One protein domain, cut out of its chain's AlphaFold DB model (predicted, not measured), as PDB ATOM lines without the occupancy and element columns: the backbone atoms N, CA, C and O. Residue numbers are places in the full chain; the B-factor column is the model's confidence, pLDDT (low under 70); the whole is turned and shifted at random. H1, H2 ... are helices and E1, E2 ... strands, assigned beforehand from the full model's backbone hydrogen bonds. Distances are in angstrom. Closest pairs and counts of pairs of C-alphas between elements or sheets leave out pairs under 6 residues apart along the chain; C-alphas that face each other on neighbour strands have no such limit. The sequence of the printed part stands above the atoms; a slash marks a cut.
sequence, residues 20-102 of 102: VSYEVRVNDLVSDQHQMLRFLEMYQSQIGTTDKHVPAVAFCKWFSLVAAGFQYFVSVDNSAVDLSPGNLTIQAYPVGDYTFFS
ATOM      1  N   VAL A  20      22.188  -4.981 -18.271       91.56
ATOM      2  CA  VAL A  20      22.584  -3.613 -17.904       91.56
ATOM      3  C   VAL A  20      23.721  -3.127 -18.805       91.56
ATOM      4  O   VAL A  20      24.820  -3.678 -18.825       91.56
ATOM      5  N   SER A  21      23.437  -2.070 -19.560       89.06
ATOM      6  CA  SER A  21      24.369  -1.414 -20.485       89.06
ATOM      7  C   SER A  21      25.163  -0.286 -19.828       89.06
ATOM      8  O   SER A  21      26.230   0.091 -20.311       89.06
ATOM      9  N   TYR A  22      24.641   0.257 -18.728       90.19
ATOM     10  CA  TYR A  22      25.261   1.322 -17.958       90.19
ATOM     11  C   TYR A  22      24.760   1.280 -16.517       90.19
ATOM     12  O   TYR A  22      23.572   1.074 -16.281       90.19
ATOM     13  N   GLU A  23      25.651   1.531 -15.565       92.75
ATOM     14  CA  GLU A  23      25.333   1.602 -14.143       92.75
ATOM     15  C   GLU A  23      26.101   2.756 -13.494       92.75
ATOM     16  O   GLU A  23      27.290   2.949 -13.760       92.75
ATOM     17  N   VAL A  24      25.434   3.526 -12.632       93.31
ATOM     18  CA  VAL A  24      26.087   4.564 -11.827       93.31
ATOM     19  C   VAL A  24      25.374   4.754 -10.495       93.31
ATOM     20  O   VAL A  24      24.145   4.788 -10.433       93.31
ATOM     21  N   ARG A  25      26.131   4.936  -9.410       94.69
ATOM     22  CA  ARG A  25      25.545   5.364  -8.135       94.69
ATOM     23  C   ARG A  25      25.075   6.805  -8.258       94.69
ATOM     24  O   ARG A  25      25.814   7.657  -8.756       94.69
ATOM     25  N   VAL A  26      23.889   7.113  -7.737       93.44
ATOM     26  CA  VAL A  26      23.360   8.485  -7.785       93.44
ATOM     27  C   VAL A  26      24.309   9.448  -7.078       93.44
ATOM     28  O   VAL A  26      24.546  10.538  -7.586       93.44
ATOM     29  N   ASN A  27      24.920   9.035  -5.964       94.56
ATOM     30  CA  ASN A  27      25.910   9.851  -5.262       94.56
ATOM     31  C   ASN A  27      27.106  10.258  -6.147       94.56
ATOM     32  O   ASN A  27      27.534  11.409  -6.102       94.56
ATOM     33  N   ASP A  28      27.617   9.348  -6.975       94.12
ATOM     34  CA  ASP A  28      28.745   9.634  -7.872       94.12
ATOM     35  C   ASP A  28      28.299  10.546  -9.019       94.12
ATOM     36  O   ASP A  28      29.008  11.472  -9.404       94.12
ATOM     37  N   LEU A  29      27.077  10.328  -9.516       92.75
ATOM     38  CA  LEU A  29      26.476  11.141 -10.567       92.75
ATOM     39  C   LEU A  29      26.269  12.603 -10.132       92.75
ATOM     40  O   LEU A  29      26.475  13.512 -10.935       92.75
ATOM     41  N   VAL A  30      25.855  12.843  -8.881       88.69
ATOM     42  CA  VAL A  30      25.587  14.204  -8.372       88.69
ATOM     43  C   VAL A  30      26.828  14.915  -7.836       88.69
ATOM     44  O   VAL A  30      26.838  16.143  -7.785       88.69
ATOM     45  N   SER A  31      27.857  14.173  -7.420       91.75
ATOM     46  CA  SER A  31      29.079  14.747  -6.839       91.75
ATOM     47  C   SER A  31      30.179  15.023  -7.866       91.75
ATOM     48  O   SER A  31      31.005  15.906  -7.631       91.75
ATOM     49  N   ASP A  32      30.174  14.338  -9.014       93.50
ATOM     50  CA  ASP A  32      31.130  14.554 -10.103       93.50
ATOM     51  C   ASP A  32      30.428  15.004 -11.391       93.50
ATOM     52  O   ASP A  32      29.732  14.246 -12.070       93.50
ATOM     53  N   GLN A  33      30.689  16.251 -11.790       93.94
ATOM     54  CA  GLN A  33      30.181  16.813 -13.040       93.94
ATOM     55  C   GLN A  33      30.567  15.971 -14.269       93.94
ATOM     56  O   GLN A  33      29.776  15.876 -15.210       93.94
ATOM     57  N   HIS A  34      31.747  15.344 -14.288       94.31
ATOM     58  CA  HIS A  34      32.168  14.516 -15.420       94.31
ATOM     59  C   HIS A  34      31.327  13.247 -15.533       94.31
ATOM     60  O   HIS A  34      31.057  12.803 -16.648       94.31
ATOM     61  N   GLN A  35      30.883  12.679 -14.408       93.44
ATOM     62  CA  GLN A  35      29.965  11.539 -14.416       93.44
ATOM     63  C   GLN A  35      28.602  11.935 -14.975       93.44
ATOM     64  O   GLN A  35      28.079  11.234 -15.839       93.44
ATOM     65  N   MET A  36      28.063  13.084 -14.553       93.75
ATOM     66  CA  MET A  36      26.808  13.598 -15.109       93.75
ATOM     67  C   MET A  36      26.906  13.819 -16.622       93.75
ATOM     68  O   MET A  36      26.023  13.403 -17.365       93.75
ATOM     69  N   LEU A  37      27.993  14.429 -17.102       94.12
ATOM     70  CA  LEU A  37      28.190  14.653 -18.537       94.12
ATOM     71  C   LEU A  37      28.276  13.337 -19.318       94.12
ATOM     72  O   LEU A  37      27.552  13.181 -20.299       94.12
ATOM     73  N   ARG A  38      29.071  12.364 -18.849       92.69
ATOM     74  CA  ARG A  38      29.169  11.037 -19.483       92.69
ATOM     75  C   ARG A  38      27.821  10.321 -19.544       92.69
ATOM     76  O   ARG A  38      27.489   9.726 -20.567       92.69
ATOM     77  N   PHE A  39      27.044  10.390 -18.466       92.50
ATOM     78  CA  PHE A  39      25.699   9.826 -18.427       92.50
ATOM     79  C   PHE A  39      24.782  10.469 -19.474       92.50
ATOM     80  O   PHE A  39      24.113   9.765 -20.229       92.50
ATOM     81  N   LEU A  40      24.771  11.804 -19.555       93.31
ATOM     82  CA  LEU A  40      23.934  12.526 -20.512       93.31
ATOM     83  C   LEU A  40      24.356  12.270 -21.964       93.31
ATOM     84  O   LEU A  40      23.484  12.130 -22.814       93.31
ATOM     85  N   GLU A  41      25.656  12.165 -22.247       93.44
ATOM     86  CA  GLU A  41      26.189  11.814 -23.572       93.44
ATOM     87  C   GLU A  41      25.796  10.392 -23.990       93.44
ATOM     88  O   GLU A  41      25.337  10.170 -25.113       93.44
ATOM     89  N   MET A  42      25.918   9.433 -23.068       91.12
ATOM     90  CA  MET A  42      25.456   8.061 -23.273       91.12
ATOM     91  C   MET A  42      23.958   8.042 -23.584       91.12
ATOM     92  O   MET A  42      23.543   7.473 -24.597       91.12
ATOM     93  N   TYR A  43      23.152   8.734 -22.776       90.50
ATOM     94  CA  TYR A  43      21.707   8.752 -22.966       90.50
ATOM     95  C   TYR A  43      21.297   9.475 -24.254       90.50
ATOM     96  O   TYR A  43      20.388   9.027 -24.949       90.50
ATOM     97  N   GLN A  44      22.008  10.546 -24.624       92.62
ATOM     98  CA  GLN A  44      21.820  11.256 -25.889       92.62
ATOM     99  C   GLN A  44      21.947  10.311 -27.090       92.62
ATOM    100  O   GLN A  44      21.104  10.341 -27.989       92.62
ATOM    101  N   SER A  45      22.991   9.475 -27.085       90.06
ATOM    102  CA  SER A  45      23.247   8.479 -28.128       90.06
ATOM    103  C   SER A  45      22.105   7.466 -28.225       90.06
ATOM    104  O   SER A  45      21.609   7.187 -29.315       90.06
ATOM    105  N   GLN A  46      21.619   6.977 -27.081       86.62
ATOM    106  CA  GLN A  46      20.553   5.974 -27.028       86.62
ATOM    107  C   GLN A  46      19.200   6.489 -27.525       86.62
ATOM    108  O   GLN A  46      18.488   5.768 -28.217       86.62
ATOM    109  N   ILE A  47      18.842   7.738 -27.211       87.06
ATOM    110  CA  ILE A  47      17.577   8.337 -27.673       87.06
ATOM    111  C   ILE A  47      17.681   8.959 -29.072       87.06
ATOM    112  O   ILE A  47      16.692   9.485 -29.578       87.06
ATOM    113  N   GLY A  48      18.865   8.928 -29.694       88.56
ATOM    114  CA  GLY A  48      19.077   9.373 -31.072       88.56
ATOM    115  C   GLY A  48      18.853  10.872 -31.302       88.56
ATOM    116  O   GLY A  48      18.421  11.264 -32.384       88.56
ATOM    117  N   THR A  49      19.118  11.720 -30.302       91.00
ATOM    118  CA  THR A  49      18.934  13.179 -30.416       91.00
ATOM    119  C   THR A  49      20.249  13.918 -30.668       91.00
ATOM    120  O   THR A  49      21.316  13.535 -30.189       91.00
ATOM    121  N   THR A  50      20.181  15.029 -31.399       93.19
ATOM    122  CA  THR A  50      21.316  15.941 -31.610       93.19
ATOM    123  C   THR A  50      21.338  17.105 -30.618       93.19
ATOM    124  O   THR A  50      22.363  17.773 -30.483       93.19
ATOM    125  N   ASP A  51      20.235  17.345 -29.901       95.56
ATOM    126  CA  ASP A  51      20.139  18.391 -28.884       95.56
ATOM    127  C   ASP A  51      20.558  17.855 -27.508       95.56
ATOM    128  O   ASP A  51      19.874  17.027 -26.902       95.56
ATOM    129  N   LYS A  52      21.669  18.392 -26.991       91.88
ATOM    130  CA  LYS A  52      22.248  18.053 -25.683       91.88
ATOM    131  C   LYS A  52      21.344  18.363 -24.483       91.88
ATOM    132  O   LYS A  52      21.598  17.871 -23.386       91.88
ATOM    133  N   HIS A  53      20.307  19.184 -24.645       94.75
ATOM    134  CA  HIS A  53      19.377  19.520 -23.566       94.75
ATOM    135  C   HIS A  53      18.279  18.465 -23.381       94.75
ATOM    136  O   HIS A  53      17.790  18.277 -22.267       94.75
ATOM    137  N   VAL A  54      17.923  17.735 -24.441       94.19
ATOM    138  CA  VAL A  54      16.906  16.671 -24.404       94.19
ATOM    139  C   VAL A  54      17.224  15.563 -23.384       94.19
ATOM    140  O   VAL A  54      16.344  15.288 -22.563       94.19
ATOM    141  N   PRO A  55      18.430  14.949 -23.343       92.12
ATOM    142  CA  PRO A  55      18.741  13.920 -22.347       92.12
ATOM    143  C   PRO A  55      18.663  14.461 -20.913       92.12
ATOM    144  O   PRO A  55      18.180  13.761 -20.028       92.12
ATOM    145  N   ALA A  56      19.057  15.719 -20.684       92.94
ATOM    146  CA  ALA A  56      18.986  16.345 -19.365       92.94
ATOM    147  C   ALA A  56      17.535  16.537 -18.903       92.94
ATOM    148  O   ALA A  56      17.187  16.181 -17.780       92.94
ATOM    149  N   VAL A  57      16.659  17.043 -19.778       94.00
ATOM    150  CA  VAL A  57      15.227  17.195 -19.474       94.00
ATOM    151  C   VAL A  57      14.571  15.835 -19.231       94.00
ATOM    152  O   VAL A  57      13.804  15.682 -18.278       94.00
ATOM    153  N   ALA A  58      14.883  14.840 -20.062       90.38
ATOM    154  CA  ALA A  58      14.358  13.489 -19.917       90.38
ATOM    155  C   ALA A  58      14.819  12.834 -18.602       90.38
ATOM    156  O   ALA A  58      13.992  12.257 -17.895       90.38
ATOM    157  N   PHE A  59      16.095  12.994 -18.235       89.75
ATOM    158  CA  PHE A  59      16.624  12.556 -16.944       89.75
ATOM    159  C   PHE A  59      15.919  13.245 -15.773       89.75
ATOM    160  O   PHE A  59      15.417  12.560 -14.889       89.75
ATOM    161  N   CYS A  60      15.798  14.576 -15.781       91.44
ATOM    162  CA  CYS A  60      15.111  15.312 -14.714       91.44
ATOM    163  C   CYS A  60      13.652  14.863 -14.551       91.44
ATOM    164  O   CYS A  60      13.168  14.701 -13.429       91.44
ATOM    165  N   LYS A  61      12.947  14.624 -15.665       91.38
ATOM    166  CA  LYS A  61      11.581  14.090 -15.646       91.38
ATOM    167  C   LYS A  61      11.540  12.698 -15.020       91.38
ATOM    168  O   LYS A  61      10.679  12.450 -14.181       91.38
ATOM    169  N   TRP A  62      12.449  11.806 -15.399       90.19
ATOM    170  CA  TRP A  62      12.535  10.473 -14.807       90.19
ATOM    171  C   TRP A  62      12.864  10.537 -13.308       90.19
ATOM    172  O   TRP A  62      12.116   9.994 -12.502       90.19
ATOM    173  N   PHE A  63      13.895  11.289 -12.916       90.19
ATOM    174  CA  PHE A  63      14.340  11.393 -11.524       90.19
ATOM    175  C   PHE A  63      13.273  12.007 -10.602       90.19
ATOM    176  O   PHE A  63      13.212  11.690  -9.416       90.19
ATOM    177  N   SER A  64      12.361  12.827 -11.141       92.38
ATOM    178  CA  SER A  64      11.206  13.330 -10.381       92.38
ATOM    179  C   SER A  64      10.300  12.215  -9.832       92.38
ATOM    180  O   SER A  64       9.649  12.403  -8.804       92.38
ATOM    181  N   LEU A  65      10.295  11.035 -10.466       91.94
ATOM    182  CA  LEU A  65       9.536   9.870 -10.010       91.94
ATOM    183  C   LEU A  65      10.108   9.277  -8.718       91.94
ATOM    184  O   LEU A  65       9.335   8.807  -7.888       91.94
ATOM    185  N   VAL A  66      11.422   9.379  -8.494       90.00
ATOM    186  CA  VAL A  66      12.067   8.948  -7.240       90.00
ATOM    187  C   VAL A  66      11.536   9.768  -6.063       90.00
ATOM    188  O   VAL A  66      11.152   9.213  -5.033       90.00
ATOM    189  N   ALA A  67      11.434  11.090  -6.235       90.75
ATOM    190  CA  ALA A  67      10.858  11.978  -5.226       90.75
ATOM    191  C   ALA A  67       9.367  11.682  -4.979       90.75
ATOM    192  O   ALA A  67       8.917  11.684  -3.831       90.75
ATOM    193  N   ALA A  68       8.604  11.374  -6.035       92.25
ATOM    194  CA  ALA A  68       7.214  10.941  -5.899       92.25
ATOM    195  C   ALA A  68       7.095   9.609  -5.133       92.25
ATOM    196  O   ALA A  68       6.221   9.476  -4.275       92.25
ATOM    197  N   GLY A  69       8.001   8.661  -5.387       90.75
ATOM    198  CA  GLY A  69       8.081   7.392  -4.666       90.75
ATOM    199  C   GLY A  69       8.372   7.590  -3.184       90.75
ATOM    200  O   GLY A  69       7.646   7.056  -2.347       90.75
ATOM    201  N   PHE A  70       9.352   8.434  -2.847       90.62
ATOM    202  CA  PHE A  70       9.626   8.816  -1.458       90.62
ATOM    203  C   PHE A  70       8.376   9.366  -0.765       90.62
ATOM    204  O   PHE A  70       7.991   8.891   0.305       90.62
ATOM    205  N   GLN A  71       7.699  10.327  -1.403       91.25
ATOM    206  CA  GLN A  71       6.488  10.926  -0.848       91.25
ATOM    207  C   GLN A  71       5.388   9.881  -0.622       91.25
ATOM    208  O   GLN A  71       4.700   9.929   0.400       91.25
ATOM    209  N   TYR A  72       5.222   8.941  -1.554       90.62
ATOM    210  CA  TYR A  72       4.248   7.863  -1.436       90.62
ATOM    211  C   TYR A  72       4.562   6.939  -0.254       90.62
ATOM    212  O   TYR A  72       3.675   6.682   0.563       90.62
ATOM    213  N   PHE A  73       5.806   6.463  -0.135       89.88
ATOM    214  CA  PHE A  73       6.204   5.559   0.948       89.88
ATOM    215  C   PHE A  73       5.959   6.185   2.322       89.88
ATOM    216  O   PHE A  73       5.357   5.562   3.196       89.88
ATOM    217  N   VAL A  74       6.306   7.464   2.476       90.50
ATOM    218  CA  VAL A  74       6.069   8.195   3.724       90.50
ATOM    219  C   VAL A  74       4.574   8.420   3.977       90.50
ATOM    220  O   VAL A  74       4.104   8.210   5.091       90.50
ATOM    221  N   SER A  75       3.811   8.851   2.967       90.38
ATOM    222  CA  SER A  75       2.442   9.362   3.176       90.38
ATOM    223  C   SER A  75       1.349   8.295   3.128       90.38
ATOM    224  O   SER A  75       0.296   8.478   3.732       90.38
ATOM    225  N   VAL A  76       1.555   7.223   2.360       88.81
ATOM    226  CA  VAL A  76       0.531   6.202   2.077       88.81
ATOM    227  C   VAL A  76       0.912   4.856   2.678       88.81
ATOM    228  O   VAL A  76       0.067   4.190   3.268       88.81
ATOM    229  N   ASP A  77       2.175   4.457   2.535       85.94
ATOM    230  CA  ASP A  77       2.665   3.165   3.030       85.94
ATOM    231  C   ASP A  77       3.100   3.222   4.507       85.94
ATOM    232  O   ASP A  77       3.218   2.186   5.157       85.94
ATOM    233  N   ASN A  78       3.287   4.434   5.050       87.75
ATOM    234  CA  ASN A  78       3.806   4.688   6.396       87.75
ATOM    235  C   ASN A  78       5.150   3.973   6.646       87.75
ATOM    236  O   ASN A  78       5.398   3.433   7.728       87.75
ATOM    237  N   SER A  79       6.014   3.953   5.626       86.12
ATOM    238  CA  SER A  79       7.338   3.338   5.664       86.12
ATOM    239  C   SER A  79       8.444   4.373   5.450       86.12
ATOM    240  O   SER A  79       8.336   5.301   4.648       86.12
ATOM    241  N   ALA A  80       9.530   4.217   6.209       83.06
ATOM    242  CA  ALA A  80      10.701   5.083   6.148       83.06
ATOM    243  C   ALA A  80      11.781   4.423   5.283       83.06
ATOM    244  O   ALA A  80      12.691   3.770   5.793       83.06
ATOM    245  N   VAL A  81      11.640   4.550   3.964       86.94
ATOM    246  CA  VAL A  81      12.616   4.029   2.998       86.94
ATOM    247  C   VAL A  81      13.740   5.050   2.817       86.94
ATOM    248  O   VAL A  81      13.477   6.231   2.583       86.94
ATOM    249  N   ASP A  82      14.994   4.609   2.916       89.44
ATOM    250  CA  ASP A  82      16.153   5.469   2.676       89.44
ATOM    251  C   ASP A  82      16.465   5.538   1.176       89.44
ATOM    252  O   ASP A  82      17.191   4.704   0.634       89.44
ATOM    253  N   LEU A  83      15.897   6.552   0.522       88.50
ATOM    254  CA  LEU A  83      16.135   6.890  -0.883       88.50
ATOM    255  C   LEU A  83      17.191   8.000  -1.036       88.50
ATOM    256  O   LEU A  83      17.144   8.789  -1.981       88.50
ATOM    257  N   SER A  84      18.130   8.113  -0.093       89.38
ATOM    258  CA  SER A  84      19.261   9.026  -0.246       89.38
ATOM    259  C   SER A  84      20.125   8.633  -1.457       89.38
ATOM    260  O   SER A  84      20.217   7.451  -1.794       89.38
ATOM    261  N   PRO A  85      20.829   9.586  -2.101       89.38
ATOM    262  CA  PRO A  85      21.717   9.295  -3.234       89.38
ATOM    263  C   PRO A  85      22.735   8.172  -2.987       89.38
ATOM    264  O   PRO A  85      23.175   7.518  -3.929       89.38
ATOM    265  N   GLY A  86      23.124   7.950  -1.726       92.31
ATOM    266  CA  GLY A  86      24.035   6.880  -1.331       92.31
ATOM    267  C   GLY A  86      23.448   5.476  -1.489       92.31
ATOM    268  O   GLY A  86      24.216   4.549  -1.734       92.31
ATOM    269  N   ASN A  87      22.124   5.325  -1.417       92.75
ATOM    270  CA  ASN A  87      21.417   4.045  -1.525       92.75
ATOM    271  C   ASN A  87      20.756   3.820  -2.888       92.75
ATOM    272  O   ASN A  87      20.058   2.826  -3.069       92.75
ATOM    273  N   LEU A  88      20.962   4.730  -3.839       93.50
ATOM    274  CA  LEU A  88      20.379   4.637  -5.170       93.50
ATOM    275  C   LEU A  88      21.456   4.374  -6.220       93.50
ATOM    276  O   LEU A  88      22.500   5.036  -6.260       93.50
ATOM    277  N   THR A  89      21.138   3.456  -7.118       94.62
ATOM    278  CA  THR A  89      21.901   3.160  -8.325       94.62
ATOM    279  C   THR A  89      20.969   3.340  -9.508       94.62
ATOM    280  O   THR A  89      19.836   2.882  -9.457       94.62
ATOM    281  N   ILE A  90      21.439   4.022 -10.546       92.75
ATOM    282  CA  ILE A  90      20.744   4.127 -11.826       92.75
ATOM    283  C   ILE A  90      21.309   3.044 -12.728       92.75
ATOM    284  O   ILE A  90      22.513   3.046 -13.006       92.75
ATOM    285  N   GLN A  91      20.444   2.167 -13.219       92.50
ATOM    286  CA  GLN A  91      20.779   1.191 -14.247       92.50
ATOM    287  C   GLN A  91      20.078   1.548 -15.554       92.50
ATOM    288  O   GLN A  91      18.882   1.836 -15.568       92.50
ATOM    289  N   ALA A  92      20.820   1.515 -16.663       89.50
ATOM    290  CA  ALA A  92      20.273   1.625 -18.008       89.50
ATOM    291  C   ALA A  92      20.291   0.259 -18.693       89.50
ATOM    292  O   ALA A  92      21.358  -0.340 -18.868       89.50
ATOM    293  N   TYR A  93      19.133  -0.220 -19.129       89.69
ATOM    294  CA  TYR A  93      18.971  -1.554 -19.707       89.69
ATOM    295  C   TYR A  93      17.975  -1.537 -20.876       89.69
ATOM    296  O   TYR A  93      17.086  -0.677 -20.926       89.69
ATOM    297  N   PRO A  94      18.129  -2.448 -21.850       86.31
ATOM    298  CA  PRO A  94      17.233  -2.528 -22.992       86.31
ATOM    299  C   PRO A  94      15.904  -3.193 -22.611       86.31
ATOM    300  O   PRO A  94      15.873  -4.220 -21.934       86.31
ATOM    301  N   VAL A  95      14.797  -2.652 -23.118       83.75
ATOM    302  CA  VAL A  95      13.469  -3.278 -23.105       83.75
ATOM    303  C   VAL A  95      12.886  -3.162 -24.512       83.75
ATOM    304  O   VAL A  95      12.380  -2.111 -24.918       83.75
ATOM    305  N   GLY A  96      12.986  -4.248 -25.281       83.75
ATOM    306  CA  GLY A  96      12.722  -4.214 -26.721       83.75
ATOM    307  C   GLY A  96      13.731  -3.310 -27.433       83.75
ATOM    308  O   GLY A  96      14.932  -3.442 -27.216       83.75
ATOM    309  N   ASP A  97      13.235  -2.372 -28.237       78.56
ATOM    310  CA  ASP A  97      14.062  -1.431 -29.007       78.56
ATOM    311  C   ASP A  97      14.412  -0.141 -28.237       78.56
ATOM    312  O   ASP A  97      14.983   0.791 -28.804       78.56
ATOM    313  N   TYR A  98      14.051  -0.052 -26.952       79.00
ATOM    314  CA  TYR A  98      14.195   1.159 -26.141       79.00
ATOM    315  C   TYR A  98      15.111   0.933 -24.940       79.00
ATOM    316  O   TYR A  98      15.100  -0.142 -24.341       79.00
ATOM    317  N   THR A  99      15.831   1.974 -24.519       81.81
ATOM    318  CA  THR A  99      16.546   1.965 -23.236       81.81
ATOM    319  C   THR A  99      15.679   2.540 -22.122       81.81
ATOM    320  O   THR A  99      15.072   3.601 -22.278       81.81
ATOM    321  N   PHE A 100      15.653   1.850 -20.983       82.25
ATOM    322  CA  PHE A 100      14.960   2.261 -19.766       82.25
ATOM    323  C   PHE A 100      15.938   2.548 -18.629       82.25
ATOM    324  O   PHE A 100      17.067   2.066 -18.640       82.25
ATOM    325  N   PHE A 101      15.458   3.315 -17.644       85.88
ATOM    326  CA  PHE A 101      16.137   3.550 -16.373       85.88
ATOM    327  C   PHE A 101      15.293   3.077 -15.194       85.88
ATOM    328  O   PHE A 101      14.089   3.373 -15.132       85.88
ATOM    329  N   SER A 102      15.956   2.433 -14.238       82.31
ATOM    330  CA  SER A 102      15.469   2.182 -12.878       82.31
ATOM    331  C   SER A 102      16.570   2.448 -11.866       82.31
ATOM    332  O   SER A 102      17.743   2.204 -12.235       82.31
TER     333      SER A 102
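AT A GLANCE: This is residues 20 to 102 of the 102 residues of an uncharacterized protein of Alicyclobacillus acidoterrestris (strain ATCC 49025 / DSM 3922 / CIP 106132 / NCIMB 13137 / GD3B) (UniProt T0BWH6). H2 covers one face of a small three-stranded sheet, and the long helix H3 meets H2 at a corner and makes the longest axis. The 83 printed residues hold E1, H1, H2, H3, E2, E3, a mixed class; the sheet's order is E1, E2, E3, antiparallel. It is only just compact, close to loose: radius of gyration of the C-alphas 13.9 A, spans 43 by 30 by 23 A.

IN THESE COORDINATES: E1 is residues 22 to 25, from C-alpha 22 at (25.261, 1.322, -17.958); E2 is residues 89 to 95, 18.2 A from first to last C-alpha; E3 is residues 98 to 101, and it ends with C-alpha 101 at (16.137, 3.550, -16.373). H1 is 26 to 31; H2 33 to 46, 20.1 A; H3 53 to 77, 35.4 A, with a kink of 25 degrees near residue 71.

HOW THE PARTS SIT: N 24 and O 90 of E1 and E2 are 3.0 A apart; N 93 and O 100 of the hairpin E2 and E3, 3.1 A. H2 is on the sheet in two layers, a helix on one face, at a height of 10.6 A. H2 and H3 touch, about perpendicular at 76 degrees; the closest C-alphas, Gln 44 and Pro 55, are 5.4 A apart. H1 touches H2 only at the corner, closest at the C-alphas of Leu 29 and Met 36, 5.2 A. Every O i to N i+4 pair is within hydrogen-bond range in H1 and H2, 18 of 21 in H3.

THE WHOLE: The farthest C-alphas, Thr 50 and Asn 78, are 43.3 A apart. The printed part has no cut; H3 to E2 is a long link; no printed residue is under 70 in pLDDT.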